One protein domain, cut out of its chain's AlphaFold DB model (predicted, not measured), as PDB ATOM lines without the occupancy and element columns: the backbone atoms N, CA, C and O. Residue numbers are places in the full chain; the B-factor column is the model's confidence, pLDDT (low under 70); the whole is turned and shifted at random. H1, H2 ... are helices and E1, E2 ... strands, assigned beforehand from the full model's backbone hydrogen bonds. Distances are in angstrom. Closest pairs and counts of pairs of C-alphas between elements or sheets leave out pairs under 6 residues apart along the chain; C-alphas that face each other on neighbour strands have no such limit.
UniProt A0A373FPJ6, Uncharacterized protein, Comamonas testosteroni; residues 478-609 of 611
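Overview. This is residues 478 to 609 of the 611 residues of an uncharacterized protein of Comamonas testosteroni (UniProt A0A373FPJ6). A twisted sheet of seven strands curls round helix H2, while helix H1 covers the sheet's opposite face over E5 and E4. Two long links, E4 to E5 and E5 to E6, reach out at the two ends of the longest axis. The 132 printed residues hold, in chain order, E1 E2 E3 H1 E4 E5 E6 E7 H2, a mixed class; the antiparallel sheet runs E1 E2 E3 E7 E6 E5 E4. The whole is compact, with a radius of gyration of the C-alphas of 14.7 A and spans of 49 by 35 by 27 A.

Along the chain. Find C-alpha 478 at (-10.907, 5.362, -18.790), where E1, residues 478 to 480, begins; E2 is 488 to 493 and E3 499 to 506. E4, residues 529 to 539, spans 24.4 A and bends by 76 degrees at residue 532. E5, 551 to 561, spans 31.1 A; E6 is 574 to 581 and E7 586 to 593. H1, residues 512 to 526, spans 20.3 A; H2, residues 596 to 608, ends at C-alpha 608, (-5.329, 9.524, -11.078).

Arrangement. E1 E2 E3 and E4 E5 E6 E7 are meanders, each strand the antiparallel neighbour of the one before. Between E3 and E7 look for N 503 and O 588, 2.8 A. Three layers form, helices on both faces of the sheet. H2's closest C-alpha to E7 is Glu 599, 6.0 A from that of Val 593. H1's height over the sheet is 9.4 A; its Met 523 and Val 529 of E4 have C-alphas 5.5 A apart. In both helices every O i to N i+4 pair is within hydrogen-bond range.

Size, cuts and confidence. The C-alphas of Asp 546 and Gly 566, in the long links, are the farthest apart, 49.0 A. The printed part has no cut; pLDDT is under 70 at residues 545 to 547 and 563 to 571.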
ATOM      1  N   PHE A 478      -9.954   4.368 -18.318       92.88
ATOM      2  CA  PHE A 478     -10.907   5.362 -18.790       92.88
ATOM      3  C   PHE A 478     -10.304   6.213 -19.900       92.88
ATOM      4  O   PHE A 478      -9.151   6.627 -19.801       92.88
ATOM      5  N   TYR A 479     -11.109   6.522 -20.910       93.06
ATOM      6  CA  TYR A 479     -10.730   7.336 -22.059       93.06
ATOM      7  C   TYR A 479     -11.624   8.563 -22.124       93.06
ATOM      8  O   TYR A 479     -12.848   8.464 -21.963       93.06
ATOM      9  N   LEU A 480     -11.008   9.719 -22.344       91.62
ATOM     10  CA  LEU A 480     -11.724  10.974 -22.486       91.62
ATOM     11  C   LEU A 480     -12.622  10.915 -23.729       91.62
ATOM     12  O   LEU A 480     -12.180  10.535 -24.808       91.62
ATOM     13  N   GLN A 481     -13.889  11.264 -23.558       89.06
ATOM     14  CA  GLN A 481     -14.887  11.346 -24.619       89.06
ATOM     15  C   GLN A 481     -15.012  12.786 -25.121       89.06
ATOM     16  O   GLN A 481     -14.468  13.713 -24.514       89.06
ATOM     17  N   VAL A 482     -15.797  12.976 -26.182       79.19
ATOM     18  CA  VAL A 482     -16.208  14.305 -26.654       79.19
ATOM     19  C   VAL A 482     -16.708  15.159 -25.478       79.19
ATOM     20  O   VAL A 482     -17.626  14.734 -24.762       79.19
ATOM     21  N   PRO A 483     -16.133  16.352 -25.255       77.25
ATOM     22  CA  PRO A 483     -16.646  17.286 -24.264       77.25
ATOM     23  C   PRO A 483     -18.089  17.684 -24.586       77.25
ATOM     24  O   PRO A 483     -18.418  17.976 -25.733       77.25
ATOM     25  N   LEU A 484     -18.953  17.726 -23.569       76.50
ATOM     26  CA  LEU A 484     -20.326  18.231 -23.717       76.50
ATOM     27  C   LEU A 484     -20.333  19.744 -23.871       76.50
ATOM     28  O   LEU A 484     -21.141  20.324 -24.590       76.50
ATOM     29  N   ASP A 485     -19.453  20.370 -23.109       79.50
ATOM     30  CA  ASP A 485     -19.029  21.726 -23.314       79.50
ATOM     31  C   ASP A 485     -17.652  21.866 -22.685       79.50
ATOM     32  O   ASP A 485     -16.940  20.930 -22.328       79.50
ATOM     33  N   SER A 486     -17.285  23.103 -22.522       75.62
ATOM     34  CA  SER A 486     -15.963  23.523 -22.194       75.62
ATOM     35  C   SER A 486     -15.657  23.452 -20.686       75.62
ATOM     36  O   SER A 486     -14.509  23.682 -20.289       75.62
ATOM     37  N   GLN A 487     -16.652  23.138 -19.849       83.69
ATOM     38  CA  GLN A 487     -16.538  22.798 -18.423       83.69
ATOM     39  C   GLN A 487     -16.955  21.349 -18.124       83.69
ATOM     40  O   GLN A 487     -16.580  20.824 -17.077       83.69
ATOM     41  N   ARG A 488     -17.742  20.712 -18.998       87.25
ATOM     42  CA  ARG A 488     -18.315  19.376 -18.812       87.25
ATOM     43  C   ARG A 488     -17.650  18.363 -19.737       87.25
ATOM     44  O   ARG A 488     -17.930  18.296 -20.931       87.25
ATOM     45  N   MET A 489     -16.830  17.527 -19.128       89.31
ATOM     46  CA  MET A 489     -16.093  16.430 -19.735       89.31
ATOM     47  C   MET A 489     -16.741  15.088 -19.391       89.31
ATOM     48  O   MET A 489     -17.493  14.963 -18.418       89.31
ATOM     49  N   LEU A 490     -16.419  14.063 -20.171       91.25
ATOM     50  CA  LEU A 490     -16.881  12.703 -19.935       91.25
ATOM     51  C   LEU A 490     -15.721  11.725 -20.122       91.25
ATOM     52  O   LEU A 490     -14.975  11.832 -21.084       91.25
ATOM     53  N   TYR A 491     -15.592  10.762 -19.219       93.50
ATOM     54  CA  TYR A 491     -14.683   9.626 -19.344       93.50
ATOM     55  C   TYR A 491     -15.489   8.340 -19.498       93.50
ATOM     56  O   TYR A 491     -16.535   8.188 -18.867       93.50
ATOM     57  N   ARG A 492     -15.002   7.407 -20.315       92.88
ATOM     58  CA  ARG A 492     -15.626   6.097 -20.543       92.88
ATOM     59  C   ARG A 492     -14.625   4.988 -20.263       92.88
ATOM     60  O   ARG A 492     -13.527   5.012 -20.814       92.88
ATOM     61  N   ASP A 493     -15.001   4.024 -19.433       91.50
ATOM     62  CA  ASP A 493     -14.264   2.769 -19.310       91.50
ATOM     63  C   ASP A 493     -14.578   1.911 -20.541       91.50
ATOM     64  O   ASP A 493     -15.725   1.530 -20.767       91.50
ATOM     65  N   LEU A 494     -13.578   1.616 -21.372       88.56
ATOM     66  CA  LEU A 494     -13.799   0.827 -22.589       88.56
ATOM     67  C   LEU A 494     -13.972  -0.668 -22.321       88.56
ATOM     68  O   LEU A 494     -14.379  -1.391 -23.225       88.56
ATOM     69  N   ALA A 495     -13.694  -1.172 -21.119       85.25
ATOM     70  CA  ALA A 495     -13.998  -2.550 -20.746       85.25
ATOM     71  C   ALA A 495     -15.453  -2.664 -20.273       85.25
ATOM     72  O   ALA A 495     -16.205  -3.476 -20.819       85.25
ATOM     73  N   THR A 496     -15.874  -1.806 -19.338       82.94
ATOM     74  CA  THR A 496     -17.202  -1.900 -18.701       82.94
ATOM     75  C   THR A 496     -18.276  -1.022 -19.332       82.94
ATOM     76  O   THR A 496     -19.448  -1.241 -19.055       82.94
ATOM     77  N   GLU A 497     -17.896  -0.073 -20.195       83.50
ATOM     78  CA  GLU A 497     -18.759   0.982 -20.757       83.50
ATOM     79  C   GLU A 497     -19.258   2.020 -19.746       83.50
ATOM     80  O   GLU A 497     -20.077   2.880 -20.088       83.50
ATOM     81  N   ASP A 498     -18.754   1.980 -18.511       86.06
ATOM     82  CA  ASP A 498     -19.145   2.933 -17.481       86.06
ATOM     83  C   ASP A 498     -18.699   4.346 -17.859       86.06
ATOM     84  O   ASP A 498     -17.567   4.586 -18.288       86.06
ATOM     85  N   LYS A 499     -19.610   5.302 -17.681       89.88
ATOM     86  CA  LYS A 499     -19.427   6.704 -18.058       89.88
ATOM     87  C   LYS A 499     -19.363   7.585 -16.817       89.88
ATOM     88  O   LYS A 499     -20.313   7.630 -16.035       89.88
ATOM     89  N   LEU A 500     -18.268   8.326 -16.668       93.62
ATOM     90  CA  LEU A 500     -18.022   9.242 -15.555       93.62
ATOM     91  C   LEU A 500     -18.036  10.684 -16.055       93.62
ATOM     92  O   LEU A 500     -17.319  11.030 -16.989       93.62
ATOM     93  N   GLY A 501     -18.863  11.527 -15.442       93.38
ATOM     94  CA  GLY A 501     -18.963  12.941 -15.805       93.38
ATOM     95  C   GLY A 501     -18.010  13.780 -14.969       93.38
ATOM     96  O   GLY A 501     -18.036  13.673 -13.749       93.38
ATOM     97  N   LEU A 502     -17.214  14.637 -15.596       92.94
ATOM     98  CA  LEU A 502     -16.332  15.576 -14.913       92.94
ATOM     99  C   LEU A 502     -16.785  17.002 -15.232       92.94
ATOM    100  O   LEU A 502     -16.768  17.419 -16.384       92.94
ATOM    101  N   THR A 503     -17.194  17.749 -14.214       90.75
ATOM    102  CA  THR A 503     -17.558  19.163 -14.339       90.75
ATOM    103  C   THR A 503     -16.521  20.002 -13.618       90.75
ATOM    104  O   THR A 503     -16.318  19.820 -12.422       90.75
ATOM    105  N   MET A 504     -15.889  20.937 -14.310       87.31
ATOM    106  CA  MET A 504     -14.812  21.760 -13.759       87.31
ATOM    107  C   MET A 504     -15.204  23.228 -13.665       87.31
ATOM    108  O   MET A 504     -16.096  23.700 -14.369       87.31
ATOM    109  N   GLU A 505     -14.498  23.961 -12.803       83.25
ATOM    110  CA  GLU A 505     -14.662  25.410 -12.626       83.25
ATOM    111  C   GLU A 505     -16.090  25.840 -12.237       83.25
ATOM    112  O   GLU A 505     -16.538  26.951 -12.547       83.25
ATOM    113  N   LEU A 506     -16.819  24.966 -11.541       85.81
ATOM    114  CA  LEU A 506     -18.203  25.204 -11.174       85.81
ATOM    115  C   LEU A 506     -18.272  26.198 -10.011       85.81
ATOM    116  O   LEU A 506     -17.684  25.992  -8.945       85.81
ATOM    117  N   LYS A 507     -19.038  27.275 -10.197       84.12
ATOM    118  CA  LYS A 507     -19.424  28.173  -9.106       84.12
ATOM    119  C   LYS A 507     -20.600  27.551  -8.356       84.12
ATOM    120  O   LYS A 507     -21.751  27.785  -8.715       84.12
ATOM    121  N   ILE A 508     -20.311  26.741  -7.341       76.00
ATOM    122  CA  ILE A 508     -21.337  26.232  -6.419       76.00
ATOM    123  C   ILE A 508     -21.298  26.985  -5.088       76.00
ATOM    124  O   ILE A 508     -20.238  27.500  -4.722       76.00
ATOM    125  N   PRO A 509     -22.426  27.035  -4.354       79.75
ATOM    126  CA  PRO A 509     -22.491  27.659  -3.036       79.75
ATOM    127  C   PRO A 509     -21.388  27.165  -2.095       79.75
ATOM    128  O   PRO A 509     -20.993  26.004  -2.156       79.75
ATOM    129  N   GLU A 510     -20.893  28.026  -1.207       77.19
ATOM    130  CA  GLU A 510     -19.846  27.657  -0.241       77.19
ATOM    131  C   GLU A 510     -20.362  26.751   0.880       77.19
ATOM    132  O   GLU A 510     -19.607  25.952   1.423       77.19
ATOM    133  N   THR A 511     -21.653  26.839   1.210       85.88
ATOM    134  CA  THR A 511     -22.233  26.056   2.300       85.88
ATOM    135  C   THR A 511     -22.594  24.647   1.843       85.88
ATOM    136  O   THR A 511     -23.261  24.456   0.821       85.88
ATOM    137  N   GLU A 512     -22.222  23.644   2.642       87.00
ATOM    138  CA  GLU A 512     -22.517  22.240   2.331       87.00
ATOM    139  C   GLU A 512     -24.022  21.988   2.141       87.00
ATOM    140  O   GLU A 512     -24.414  21.258   1.237       87.00
ATOM    141  N   ALA A 513     -24.887  22.632   2.932       88.44
ATOM    142  CA  ALA A 513     -26.340  22.476   2.811       88.44
ATOM    143  C   ALA A 513     -26.875  22.948   1.445       88.44
ATOM    144  O   ALA A 513     -27.753  22.316   0.854       88.44
ATOM    145  N   ALA A 514     -26.334  24.047   0.912       87.69
ATOM    146  CA  ALA A 514     -26.727  24.549  -0.399       87.69
ATOM    147  C   ALA A 514     -26.135  23.701  -1.539       87.69
ATOM    148  O   ALA A 514     -26.810  23.490  -2.549       87.69
ATOM    149  N   GLN A 515     -24.921  23.163  -1.365       88.38
ATOM    150  CA  GLN A 515     -24.332  22.194  -2.298       88.38
ATOM    151  C   GLN A 515     -25.153  20.902  -2.358       88.38
ATOM    152  O   GLN A 515     -25.474  20.430  -3.447       88.38
ATOM    153  N   GLU A 516     -25.558  20.362  -1.207       93.12
ATOM    154  CA  GLU A 516     -26.396  19.165  -1.131       93.12
ATOM    155  C   GLU A 516     -27.734  19.373  -1.828       93.12
ATOM    156  O   GLU A 516     -28.122  18.553  -2.662       93.12
ATOM    157  N   LYS A 517     -28.400  20.504  -1.575       91.69
ATOM    158  CA  LYS A 517     -29.640  20.858  -2.273       91.69
ATOM    159  C   LYS A 517     -29.448  20.900  -3.793       91.69
ATOM    160  O   LYS A 517     -30.287  20.378  -4.525       91.69
ATOM    161  N   LEU A 518     -28.347  21.486  -4.268       90.38
ATOM    162  CA  LEU A 518     -28.037  21.582  -5.697       90.38
ATOM    163  C   LEU A 518     -27.790  20.202  -6.320       90.38
ATOM    164  O   LEU A 518     -28.347  19.908  -7.378       90.38
ATOM    165  N   LEU A 519     -27.004  19.341  -5.665       91.50
ATOM    166  CA  LEU A 519     -26.726  17.987  -6.151       91.50
ATOM    167  C   LEU A 519     -27.980  17.107  -6.144       91.50
ATOM    168  O   LEU A 519     -28.223  16.402  -7.124       91.50
ATOM    169  N   ARG A 520     -28.815  17.189  -5.098       93.50
ATOM    170  CA  ARG A 520     -30.122  16.509  -5.043       93.50
ATOM    171  C   ARG A 520     -31.036  16.956  -6.179       93.50
ATOM    172  O   ARG A 520     -31.554  16.120  -6.912       93.50
ATOM    173  N   GLN A 521     -31.126  18.262  -6.416       91.69
ATOM    174  CA  GLN A 521     -31.897  18.807  -7.531       91.69
ATOM    175  C   GLN A 521     -31.354  18.353  -8.899       91.69
ATOM    176  O   GLN A 521     -32.140  18.086  -9.809       91.69
ATOM    177  N   ALA A 522     -30.031  18.267  -9.071       88.06
ATOM    178  CA  ALA A 522     -29.429  17.747 -10.297       88.06
ATOM    179  C   ALA A 522     -29.745  16.255 -10.494       88.06
ATOM    180  O   ALA A 522     -30.114  15.855 -11.597       88.06
ATOM    181  N   MET A 523     -29.681  15.448  -9.428       90.00
ATOM    182  CA  MET A 523     -30.070  14.033  -9.449       90.00
ATOM    183  C   MET A 523     -31.517  13.822  -9.888       90.00
ATOM    184  O   MET A 523     -31.766  13.039 -10.806       90.00
ATOM    185  N   GLU A 524     -32.445  14.589  -9.330       88.25
ATOM    186  CA  GLU A 524     -33.863  14.488  -9.678       88.25
ATOM    187  C   GLU A 524     -34.144  14.994 -11.100       88.25
ATOM    188  O   GLU A 524     -34.798  14.320 -11.894       88.25
ATOM    189  N   LYS A 525     -33.639  16.184 -11.456       86.56
ATOM    190  CA  LYS A 525     -34.003  16.838 -12.725       86.56
ATOM    191  C   LYS A 525     -33.233  16.309 -13.929       86.56
ATOM    192  O   LYS A 525     -33.814  16.206 -15.006       86.56
ATOM    193  N   GLN A 526     -31.941  16.024 -13.770       82.12
ATOM    194  CA  GLN A 526     -31.064  15.635 -14.880       82.12
ATOM    195  C   GLN A 526     -30.895  14.121 -14.975       82.12
ATOM    196  O   GLN A 526     -30.911  13.588 -16.080       82.12
ATOM    197  N   PHE A 527     -30.748  13.430 -13.841       80.94
ATOM    198  CA  PHE A 527     -30.488  11.982 -13.828       80.94
ATOM    199  C   PHE A 527     -31.738  11.142 -13.568       80.94
ATOM    200  O   PHE A 527     -31.657   9.923 -13.665       80.94
ATOM    201  N   ARG A 528     -32.889  11.779 -13.295       85.56
ATOM    202  CA  ARG A 528     -34.181  11.112 -13.058       85.56
ATOM    203  C   ARG A 528     -34.105  10.065 -11.940       85.56
ATOM    204  O   ARG A 528     -34.727   9.005 -12.016       85.56
ATOM    205  N   VAL A 529     -33.340  10.370 -10.890       87.44
ATOM    206  CA  VAL A 529     -33.224   9.536  -9.686       87.44
ATOM    207  C   VAL A 529     -33.579  10.331  -8.431       87.44
ATOM    208  O   VAL A 529     -33.218  11.498  -8.294       87.44
ATOM    209  N   ASN A 530     -34.273   9.684  -7.501       88.88
ATOM    210  CA  ASN A 530     -34.586  10.217  -6.181       88.88
ATOM    211  C   ASN A 530     -33.402   9.984  -5.243       88.88
ATOM    212  O   ASN A 530     -32.976   8.843  -5.049       88.88
ATOM    213  N   ALA A 531     -32.885  11.060  -4.655       88.75
ATOM    214  CA  ALA A 531     -31.744  11.009  -3.752       88.75
ATOM    215  C   ALA A 531     -32.176  10.674  -2.317       88.75
ATOM    216  O   ALA A 531     -32.925  11.422  -1.691       88.75
ATOM    217  N   GLY A 532     -31.668   9.566  -1.787       90.00
ATOM    218  CA  GLY A 532     -31.882   9.078  -0.429       90.00
ATOM    219  C   GLY A 532     -30.807   9.548   0.555       90.00
ATOM    220  O   GLY A 532     -30.445  10.731   0.593       90.00
ATOM    221  N   ALA A 533     -30.324   8.618   1.383       93.00
ATOM    222  CA  ALA A 533     -29.321   8.886   2.409       93.00
ATOM    223  C   ALA A 533     -27.992   9.361   1.798       93.00
ATOM    224  O   ALA A 533     -27.587   8.891   0.735       93.00
ATOM    225  N   LEU A 534     -27.315  10.289   2.484       95.88
ATOM    226  CA  LEU A 534     -26.008  10.823   2.095       95.88
ATOM    227  C   LEU A 534     -24.934  10.382   3.093       95.88
ATOM    228  O   LEU A 534     -25.069  10.603   4.297       95.88
ATOM    229  N   LYS A 535     -23.830   9.839   2.581       95.31
ATOM    230  CA  LYS A 535     -22.605   9.558   3.334       95.31
ATOM    231  C   LYS A 535     -21.471  10.445   2.823       95.31
ATOM    232  O   LYS A 535     -21.171  10.438   1.631       95.31
ATOM    233  N   LYS A 536     -20.818  11.174   3.730       94.88
ATOM    234  CA  LYS A 536     -19.675  12.051   3.432       94.88
ATOM    235  C   LYS A 536     -18.372  11.416   3.916       94.88
ATOM    236  O   LYS A 536     -18.338  10.835   4.999       94.88
ATOM    237  N   GLN A 537     -17.319  11.515   3.113       94.38
ATOM    238  CA  GLN A 537     -15.978  11.008   3.411       94.38
ATOM    239  C   GLN A 537     -14.927  12.031   2.955       94.38
ATOM    240  O   GLN A 537     -15.180  12.828   2.050       94.38
ATOM    241  N   GLY A 538     -13.756  12.036   3.594       92.69
ATOM    242  CA  GLY A 538     -12.627  12.852   3.139       92.69
ATOM    243  C   GLY A 538     -12.046  12.297   1.839       92.69
ATOM    244  O   GLY A 538     -11.967  11.083   1.676       92.69
ATOM    245  N   PHE A 539     -11.635  13.179   0.930       94.06
ATOM    246  CA  PHE A 539     -10.930  12.811  -0.297       94.06
ATOM    247  C   PHE A 539      -9.639  13.624  -0.395       94.06
ATOM    248  O   PHE A 539      -9.647  14.834  -0.162       94.06
ATOM    249  N   THR A 540      -8.529  12.965  -0.721       92.06
ATOM    250  CA  THR A 540      -7.221  13.610  -0.871       92.06
ATOM    251  C   THR A 540      -6.911  13.764  -2.360       92.06
ATOM    252  O   THR A 540      -6.378  12.833  -2.960       92.06
ATOM    253  N   PRO A 541      -7.262  14.904  -2.982       89.75
ATOM    254  CA  PRO A 541      -7.012  15.125  -4.400       89.75
ATOM    255  C   PRO A 541      -5.513  15.205  -4.681       89.75
ATOM    256  O   PRO A 541      -4.762  15.846  -3.939       89.75
ATOM    257  N   ARG A 542      -5.080  14.593  -5.785       87.31
ATOM    258  CA  ARG A 542      -3.717  14.755  -6.290       87.31
ATOM    259  C   ARG A 542      -3.551  16.178  -6.846       87.31
ATOM    260  O   ARG A 542      -4.223  16.505  -7.827       87.31
ATOM    261  N   PRO A 543      -2.677  17.019  -6.265       81.06
ATOM    262  CA  PRO A 543      -2.433  18.352  -6.797       81.06
ATOM    263  C   PRO A 543      -1.665  18.270  -8.121       81.06
ATOM    264  O   PRO A 543      -0.904  17.326  -8.367       81.06
ATOM    265  N   ARG A 544      -1.828  19.289  -8.966       76.06
ATOM    266  CA  ARG A 544      -0.970  19.505 -10.142       76.06
ATOM    267  C   ARG A 544       0.481  19.758  -9.724       76.06
ATOM    268  O   ARG A 544       0.748  20.141  -8.587       76.06
ATOM    269  N   ALA A 545       1.414  19.581 -10.661       68.00
ATOM    270  CA  ALA A 545       2.850  19.768 -10.422       68.00
ATOM    271  C   ALA A 545       3.215  21.180  -9.904       68.00
ATOM    272  O   ALA A 545       4.225  21.344  -9.228       68.00
ATOM    273  N   ASP A 546       2.371  22.174 -10.184       66.00
ATOM    274  CA  ASP A 546       2.458  23.582  -9.780       66.00
ATOM    275  C   ASP A 546       1.301  24.021  -8.850       66.00
ATOM    276  O   ASP A 546       1.101  25.211  -8.594       66.00
ATOM    277  N   GLY A 547       0.512  23.066  -8.346       64.06
ATOM    278  CA  GLY A 547      -0.743  23.313  -7.641       64.06
ATOM    279  C   GLY A 547      -0.592  23.616  -6.149       64.06
ATOM    280  O   GLY A 547       0.259  23.069  -5.448       64.06
ATOM    281  N   LYS A 548      -1.488  24.463  -5.629       70.88
ATOM    282  CA  LYS A 548      -1.679  24.642  -4.180       70.88
ATOM    283  C   LYS A 548      -2.296  23.377  -3.561       70.88
ATOM    284  O   LYS A 548      -2.952  22.620  -4.272       70.88
ATOM    285  N   PRO A 549      -2.160  23.163  -2.239       76.44
ATOM    286  CA  PRO A 549      -2.885  22.101  -1.549       76.44
ATOM    287  C   PRO A 549      -4.396  22.260  -1.752       76.44
ATOM    288  O   PRO A 549      -4.952  23.323  -1.466       76.44
ATOM    289  N   LEU A 550      -5.048  21.204  -2.232       85.69
ATOM    290  CA  LEU A 550      -6.484  21.171  -2.498       85.69
ATOM    291  C   LEU A 550      -7.217  20.417  -1.386       85.69
ATOM    292  O   LEU A 550      -6.671  19.499  -0.769       85.69
ATOM    293  N   LYS A 551      -8.472  20.796  -1.134       88.31
ATOM    294  CA  LYS A 551      -9.357  20.080  -0.207       88.31
ATOM    295  C   LYS A 551     -10.396  19.311  -1.007       88.31
ATOM    296  O   LYS A 551     -11.079  19.899  -1.839       88.31
ATOM    297  N   GLY A 552     -10.520  18.015  -0.745       91.88
ATOM    298  CA  GLY A 552     -11.503  17.156  -1.393       91.88
ATOM    299  C   GLY A 552     -12.502  16.562  -0.407       91.88
ATOM    300  O   GLY A 552     -12.177  16.265   0.745       91.88
ATOM    301  N   GLN A 553     -13.722  16.343  -0.882       94.12
ATOM    302  CA  GLN A 553     -14.729  15.533  -0.205       94.12
ATOM    303  C   GLN A 553     -15.338  14.531  -1.187       94.12
ATOM    304  O   GLN A 553     -15.525  14.830  -2.365       94.12
ATOM    305  N   GLN A 554     -15.686  13.350  -0.687       95.81
ATOM    306  CA  GLN A 554     -16.445  12.344  -1.419       95.81
ATOM    307  C   GLN A 554     -17.840  12.219  -0.813       95.81
ATOM    308  O   GLN A 554     -17.997  11.975   0.386       95.81
ATOM    309  N   TRP A 555     -18.862  12.410  -1.638       96.50
ATOM    310  CA  TRP A 555     -20.266  12.348  -1.247       96.50
ATOM    311  C   TRP A 555     -20.937  11.184  -1.964       96.50
ATOM    312  O   TRP A 555     -20.929  11.118  -3.191       96.50
ATOM    313  N   VAL A 556     -21.521  10.268  -1.197       96.06
ATOM    314  CA  VAL A 556     -22.203   9.076  -1.705       96.06
ATOM    315  C   VAL A 556     -23.674   9.166  -1.336       96.06
ATOM    316  O   VAL A 556     -24.015   9.138  -0.154       96.06
ATOM    317  N   PHE A 557     -24.536   9.263  -2.340       95.44
ATOM    318  CA  PHE A 557     -25.983   9.221  -2.177       95.44
ATOM    319  C   PHE A 557     -26.501   7.834  -2.523       95.44
ATOM    320  O   PHE A 557     -26.177   7.304  -3.584       95.44
ATOM    321  N   GLU A 558     -27.351   7.270  -1.675       93.62
ATOM    322  CA  GLU A 558     -28.250   6.197  -2.100       93.62
ATOM    323  C   GLU A 558     -29.292   6.782  -3.050       93.62
ATOM    324  O   GLU A 558     -29.786   7.885  -2.815       93.62
ATOM    325  N   VAL A 559     -29.625   6.081  -4.132       91.56
ATOM    326  CA  VAL A 559     -30.591   6.579  -5.112       91.56
ATOM    327  C   VAL A 559     -31.591   5.509  -5.520       91.56
ATOM    328  O   VAL A 559     -31.297   4.316  -5.515       91.56
ATOM    329  N   LYS A 560     -32.795   5.956  -5.884       86.88
ATOM    330  CA  LYS A 560     -33.834   5.112  -6.485       86.88
ATOM    331  C   LYS A 560     -34.294   5.731  -7.808       86.88
ATOM    332  O   LYS A 560     -34.477   6.948  -7.848       86.88
ATOM    333  N   PRO A 561     -34.481   4.952  -8.884       80.94
ATOM    334  CA  PRO A 561     -34.999   5.483 -10.144       80.94
ATOM    335  C   PRO A 561     -36.404   6.085  -9.968       80.94
ATOM    336  O   PRO A 561     -37.187   5.607  -9.149       80.94
ATOM    337  N   GLN A 562     -36.717   7.153 -10.713       74.81
ATOM    338  CA  GLN A 562     -38.044   7.793 -10.685       74.81
ATOM    339  C   GLN A 562     -39.106   7.046 -11.507       74.81
ATOM    340  O   GLN A 562     -40.293   7.256 -11.278       74.81
ATOM    341  N   VAL A 563     -38.695   6.186 -12.445       60.59
ATOM    342  CA  VAL A 563     -39.588   5.398 -13.306       60.59
ATOM    343  C   VAL A 563     -39.107   3.944 -13.319       60.59
ATOM    344  O   VAL A 563     -37.943   3.686 -13.627       60.59
ATOM    345  N   GLU A 564     -39.991   2.998 -12.986       50.31
ATOM    346  CA  GLU A 564     -39.786   1.566 -13.240       50.31
ATOM    347  C   GLU A 564     -40.085   1.277 -14.717       50.31
ATOM    348  O   GLU A 564     -41.163   0.807 -15.066       50.31
ATOM    349  N   GLU A 565     -39.158   1.585 -15.619       41.53
ATOM    350  CA  GLU A 565     -39.267   1.126 -17.006       41.53
ATOM    351  C   GLU A 565     -38.255   0.015 -17.263       41.53
ATOM    352  O   GLU A 565     -37.065   0.208 -17.027       41.53
ATOM    353  N   GLY A 566     -38.788  -1.122 -17.736       41.03
ATOM    354  CA  GLY A 566     -38.223  -2.393 -18.233       41.03
ATOM    355  C   GLY A 566     -36.805  -2.461 -18.828       41.03
ATOM    356  O   GLY A 566     -36.581  -3.201 -19.786       41.03
ATOM    357  N   SER A 567     -35.832  -1.734 -18.288       38.16
ATOM    358  CA  SER A 567     -34.447  -1.728 -18.732       38.16
ATOM    359  C   SER A 567     -33.686  -2.890 -18.105       38.16
ATOM    360  O   SER A 567     -33.575  -3.002 -16.888       38.16
ATOM    361  N   LYS A 568     -33.094  -3.741 -18.947       41.47
ATOM    362  CA  LYS A 568     -32.228  -4.870 -18.556       41.47
ATOM    363  C   LYS A 568     -30.845  -4.449 -18.014       41.47
ATOM    364  O   LYS A 568     -29.966  -5.293 -17.875       41.47
ATOM    365  N   THR A 569     -30.614  -3.168 -17.729       46.81
ATOM    366  CA  THR A 569     -29.387  -2.671 -17.081       46.81
ATOM    367  C   THR A 569     -29.563  -2.627 -15.568       46.81
ATOM    368  O   THR A 569     -30.591  -2.144 -15.099       46.81
ATOM    369  N   ALA A 570     -28.559  -3.072 -14.804       56.75
ATOM    370  CA  ALA A 570     -28.560  -2.950 -13.347       56.75
ATOM    371  C   ALA A 570     -28.854  -1.495 -12.944       56.75
ATOM    372  O   ALA A 570     -28.116  -0.584 -13.316       56.75
ATOM    373  N   ALA A 571     -29.966  -1.272 -12.240       69.88
ATOM    374  CA  ALA A 571     -30.383   0.065 -11.849       69.88
ATOM    375  C   ALA A 571     -29.310   0.708 -10.960       69.88
ATOM    376  O   ALA A 571     -28.830   0.081 -10.014       69.88
ATOM    377  N   THR A 572     -28.942   1.956 -11.257       77.75
ATOM    378  CA  THR A 572     -28.037   2.750 -10.418       77.75
ATOM    379  C   THR A 572     -28.554   2.752  -8.986       77.75
ATOM    380  O   THR A 572     -29.663   3.219  -8.733       77.75
ATOM    381  N   GLN A 573     -27.752   2.238  -8.054       86.00
ATOM    382  CA  GLN A 573     -28.118   2.168  -6.637       86.00
ATOM    383  C   GLN A 573     -27.533   3.336  -5.849       86.00
ATOM    384  O   GLN A 573     -28.083   3.742  -4.825       86.00
ATOM    385  N   ARG A 574     -26.396   3.875  -6.308       92.31
ATOM    386  CA  ARG A 574     -25.688   4.970  -5.644       92.31
ATOM    387  C   ARG A 574     -25.157   5.984  -6.650       92.31
ATOM    388  O   ARG A 574     -24.750   5.630  -7.753       92.31
ATOM    389  N   MET A 575     -25.133   7.248  -6.244       93.81
ATOM    390  CA  MET A 575     -24.474   8.338  -6.964       93.81
ATOM    391  C   MET A 575     -23.316   8.859  -6.121       93.81
ATOM    392  O   MET A 575     -23.513   9.275  -4.980       93.81
ATOM    393  N   VAL A 576     -22.113   8.830  -6.687       95.94
ATOM    394  CA  VAL A 576     -20.873   9.237  -6.023       95.94
ATOM    395  C   VAL A 576     -20.345  10.513  -6.666       95.94
ATOM    396  O   VAL A 576     -20.273  10.618  -7.893       95.94
ATOM    397  N   PHE A 577     -19.975  11.475  -5.828       96.06
ATOM    398  CA  PHE A 577     -19.401  12.752  -6.226       96.06
ATOM    399  C   PHE A 577     -18.071  12.964  -5.507       96.06
ATOM    400  O   PHE A 577     -18.039  12.991  -4.277       96.06
ATOM    401  N   TRP A 578     -16.994  13.161  -6.263       96.38
ATOM    402  CA  TRP A 578     -15.722  13.666  -5.744       96.38
ATOM    403  C   TRP A 578     -15.668  15.158  -6.018       96.38
ATOM    404  O   TRP A 578     -15.612  15.568  -7.175       96.38
ATOM    405  N   ILE A 579     -15.751  15.952  -4.957       94.12
ATOM    406  CA  ILE A 579     -15.833  17.410  -4.997       94.12
ATOM    407  C   ILE A 579     -14.494  17.957  -4.519       94.12
ATOM    408  O   ILE A 579     -14.092  17.691  -3.385       94.12
ATOM    409  N   VAL A 580     -13.817  18.726  -5.365       91.81
ATOM    410  CA  VAL A 580     -12.519  19.333  -5.054       91.81
ATOM    411  C   VAL A 580     -12.634  20.847  -5.055       91.81
ATOM    412  O   VAL A 580     -13.148  21.446  -6.001       91.81
ATOM    413  N   ASP A 581     -12.185  21.450  -3.958       88.31
ATOM    414  CA  ASP A 581     -12.202  22.885  -3.719       88.31
ATOM    415  C   ASP A 581     -10.915  23.550  -4.212       88.31
ATOM    416  O   ASP A 581      -9.822  23.268  -3.716       88.31
ATOM    417  N   GLU A 582     -11.079  24.452  -5.181       80.69
ATOM    418  CA  GLU A 582     -10.031  25.263  -5.807       80.69
ATOM    419  C   GLU A 582     -10.174  26.755  -5.409       80.69
ATOM    420  O   GLU A 582      -9.743  27.665  -6.123       80.69
ATOM    421  N   GLY A 583     -10.819  27.038  -4.270       80.06
ATOM    422  CA  GLY A 583     -11.093  28.378  -3.752       80.06
ATOM    423  C   GLY A 583     -12.504  28.854  -4.102       80.06
ATOM    424  O   GLY A 583     -13.492  28.421  -3.521       80.06
ATOM    425  N   SER A 584     -12.627  29.779  -5.060       76.44
ATOM    426  CA  SER A 584     -13.945  30.306  -5.487       76.44
ATOM    427  C   SER A 584     -14.682  29.403  -6.486       76.44
ATOM    428  O   SER A 584     -15.760  29.749  -6.981       76.44
ATOM    429  N   ARG A 585     -14.079  28.265  -6.837       85.50
ATOM    430  CA  ARG A 585     -14.553  27.318  -7.848       85.50
ATOM    431  C   ARG A 585     -14.328  25.897  -7.357       85.50
ATOM    432  O   ARG A 585     -13.442  25.655  -6.541       85.50
ATOM    433  N   ARG A 586     -15.134  24.970  -7.869       88.50
ATOM    434  CA  ARG A 586     -15.040  23.547  -7.546       88.50
ATOM    435  C   ARG A 586     -15.072  22.692  -8.803       88.50
ATOM    436  O   ARG A 586     -15.801  23.001  -9.747       88.50
ATOM    437  N   SER A 587     -14.320  21.603  -8.767       91.06
ATOM    438  CA  SER A 587     -14.361  20.542  -9.770       91.06
ATOM    439  C   SER A 587     -15.059  19.318  -9.177       91.06
ATOM    440  O   SER A 587     -14.888  19.008  -7.999       91.06
ATOM    441  N   ILE A 588     -15.898  18.652  -9.968       93.56
ATOM    442  CA  ILE A 588     -16.743  17.539  -9.534       93.56
ATOM    443  C   ILE A 588     -16.619  16.389 -10.529       93.56
ATOM    444  O   ILE A 588     -17.077  16.513 -11.666       93.56
ATOM    445  N   LEU A 589     -16.080  15.252 -10.088       95.38
ATOM    446  CA  LEU A 589     -16.232  13.979 -10.797       95.38
ATOM    447  C   LEU A 589     -17.482  13.265 -10.274       95.38
ATOM    448  O   LEU A 589     -17.705  13.184  -9.068       95.38
ATOM    449  N   ARG A 590     -18.294  12.744 -11.189       94.62
ATOM    450  CA  ARG A 590     -19.582  12.096 -10.939       94.62
ATOM    451  C   ARG A 590     -19.577  10.673 -11.481       94.62
ATOM    452  O   ARG A 590     -19.327  10.476 -12.671       94.62
ATOM    453  N   ALA A 591     -20.003   9.725 -10.650       94.12
ATOM    454  CA  ALA A 591     -20.255   8.339 -11.035       94.12
ATOM    455  C   ALA A 591     -21.642   7.876 -10.571       94.12
ATOM    456  O   ALA A 591     -21.992   8.039  -9.402       94.12
ATOM    457  N   GLY A 592     -22.421   7.272 -11.469       91.50
ATOM    458  CA  GLY A 592     -23.565   6.441 -11.088       91.50
ATOM    459  C   GLY A 592     -23.106   4.993 -11.014       91.50
ATOM    460  O   GLY A 592     -22.543   4.498 -11.985       91.50
ATOM    461  N   VAL A 593     -23.296   4.335  -9.871       90.38
ATOM    462  CA  VAL A 593     -22.770   2.987  -9.622       90.38
ATOM    463  C   VAL A 593     -23.861   2.060  -9.090       90.38
ATOM    464  O   VAL A 593     -24.677   2.434  -8.241       90.38
ATOM    465  N   ALA A 594     -23.876   0.829  -9.591       87.38
ATOM    466  CA  ALA A 594     -24.734  -0.251  -9.111       87.38
ATOM    467  C   ALA A 594     -23.979  -1.185  -8.153       87.38
ATOM    468  O   ALA A 594     -24.572  -1.707  -7.215       87.38
ATOM    469  N   THR A 595     -22.668  -1.361  -8.342       88.06
ATOM    470  CA  THR A 595     -21.841  -2.268  -7.528       88.06
ATOM    471  C   THR A 595     -20.712  -1.534  -6.804       88.06
ATOM    472  O   THR A 595     -20.420  -0.364  -7.063       88.06
ATOM    473  N   ARG A 596     -20.068  -2.216  -5.850       87.81
ATOM    474  CA  ARG A 596     -18.875  -1.700  -5.159       87.81
ATOM    475  C   ARG A 596     -17.641  -1.685  -6.067       87.81
ATOM    476  O   ARG A 596     -16.788  -0.820  -5.908       87.81
ATOM    477  N   GLU A 597     -17.565  -2.598  -7.028       89.69
ATOM    478  CA  GLU A 597     -16.478  -2.651  -8.013       89.69
ATOM    479  C   GLU A 597     -16.497  -1.427  -8.935       89.69
ATOM    480  O   GLU A 597     -15.462  -0.796  -9.134       89.69
ATOM    481  N   GLN A 598     -17.677  -1.020  -9.419       89.75
ATOM    482  CA  GLN A 598     -17.828   0.201 -10.221       89.75
ATOM    483  C   GLN A 598     -17.412   1.457  -9.443       89.75
ATOM    484  O   GLN A 598     -16.746   2.338  -9.981       89.75
ATOM    485  N   GLU A 599     -17.758   1.528  -8.154       91.38
ATOM    486  CA  GLU A 599     -17.314   2.612  -7.271       91.38
ATOM    487  C   GLU A 599     -15.790   2.635  -7.109       91.38
ATOM    488  O   GLU A 599     -15.185   3.701  -7.207       91.38
ATOM    489  N   GLN A 600     -15.155   1.474  -6.920       92.25
ATOM    490  CA  GLN A 600     -13.696   1.372  -6.841       92.25
ATOM    491  C   GLN A 600     -13.014   1.775  -8.154       92.25
ATOM    492  O   GLN A 600     -12.008   2.481  -8.120       92.25
ATOM    493  N   ARG A 601     -13.563   1.387  -9.312       92.50
ATOM    494  CA  ARG A 601     -13.048   1.819 -10.626       92.50
ATOM    495  C   ARG A 601     -13.159   3.331 -10.806       92.50
ATOM    496  O   ARG A 601     -12.198   3.961 -11.239       92.50
ATOM    497  N   ALA A 602     -14.283   3.928 -10.418       93.38
ATOM    498  CA  ALA A 602     -14.449   5.377 -10.463       93.38
ATOM    499  C   ALA A 602     -13.496   6.114  -9.501       93.38
ATOM    500  O   ALA A 602     -12.934   7.144  -9.876       93.38
ATOM    501  N   GLN A 603     -13.242   5.552  -8.313       94.31
ATOM    502  CA  GLN A 603     -12.244   6.072  -7.372       94.31
ATOM    503  C   GLN A 603     -10.834   6.072  -7.982       94.31
ATOM    504  O   GLN A 603     -10.136   7.075  -7.878       94.31
ATOM    505  N   GLN A 604     -10.433   5.001  -8.678       94.00
ATOM    506  CA  GLN A 604      -9.122   4.936  -9.341       94.00
ATOM    507  C   GLN A 604      -8.925   6.075 -10.348       94.00
ATOM    508  O   GLN A 604      -7.832   6.639 -10.428       94.00
ATOM    509  N   LEU A 605      -9.972   6.444 -11.101       93.94
ATOM    510  CA  LEU A 605      -9.900   7.617 -11.970       93.94
ATOM    511  C   LEU A 605      -9.768   8.905 -11.148       93.94
ATOM    512  O   LEU A 605      -8.897   9.716 -11.451       93.94
ATOM    513  N   ALA A 606     -10.587   9.082 -10.105       93.81
ATOM    514  CA  ALA A 606     -10.533  10.261  -9.236       93.81
ATOM    515  C   ALA A 606      -9.129  10.488  -8.644       93.81
ATOM    516  O   ALA A 606      -8.651  11.623  -8.624       93.81
ATOM    517  N   ASP A 607      -8.461   9.413  -8.223       92.25
ATOM    518  CA  ASP A 607      -7.103   9.435  -7.663       92.25
ATOM    519  C   ASP A 607      -6.028   9.737  -8.723       92.25
ATOM    520  O   ASP A 607      -4.978  10.309  -8.420       92.25
ATOM    521  N   ALA A 608      -6.270   9.341  -9.977       90.12
ATOM    522  CA  ALA A 608      -5.329   9.524 -11.078       90.12
ATOM    523  C   ALA A 608      -5.361  10.938 -11.679       90.12
ATOM    524  O   ALA A 608      -4.346  11.384 -12.221       90.12
ATOM    525  N   LEU A 609      -6.500  11.633 -11.594       89.62
ATOM    526  CA  LEU A 609      -6.655  12.990 -12.119       89.62
ATOM    527  C   LEU A 609      -5.807  13.996 -11.326       89.62
ATOM    528  O   LEU A 609      -5.784  13.986 -10.097       89.62
TER     529      LEU A 609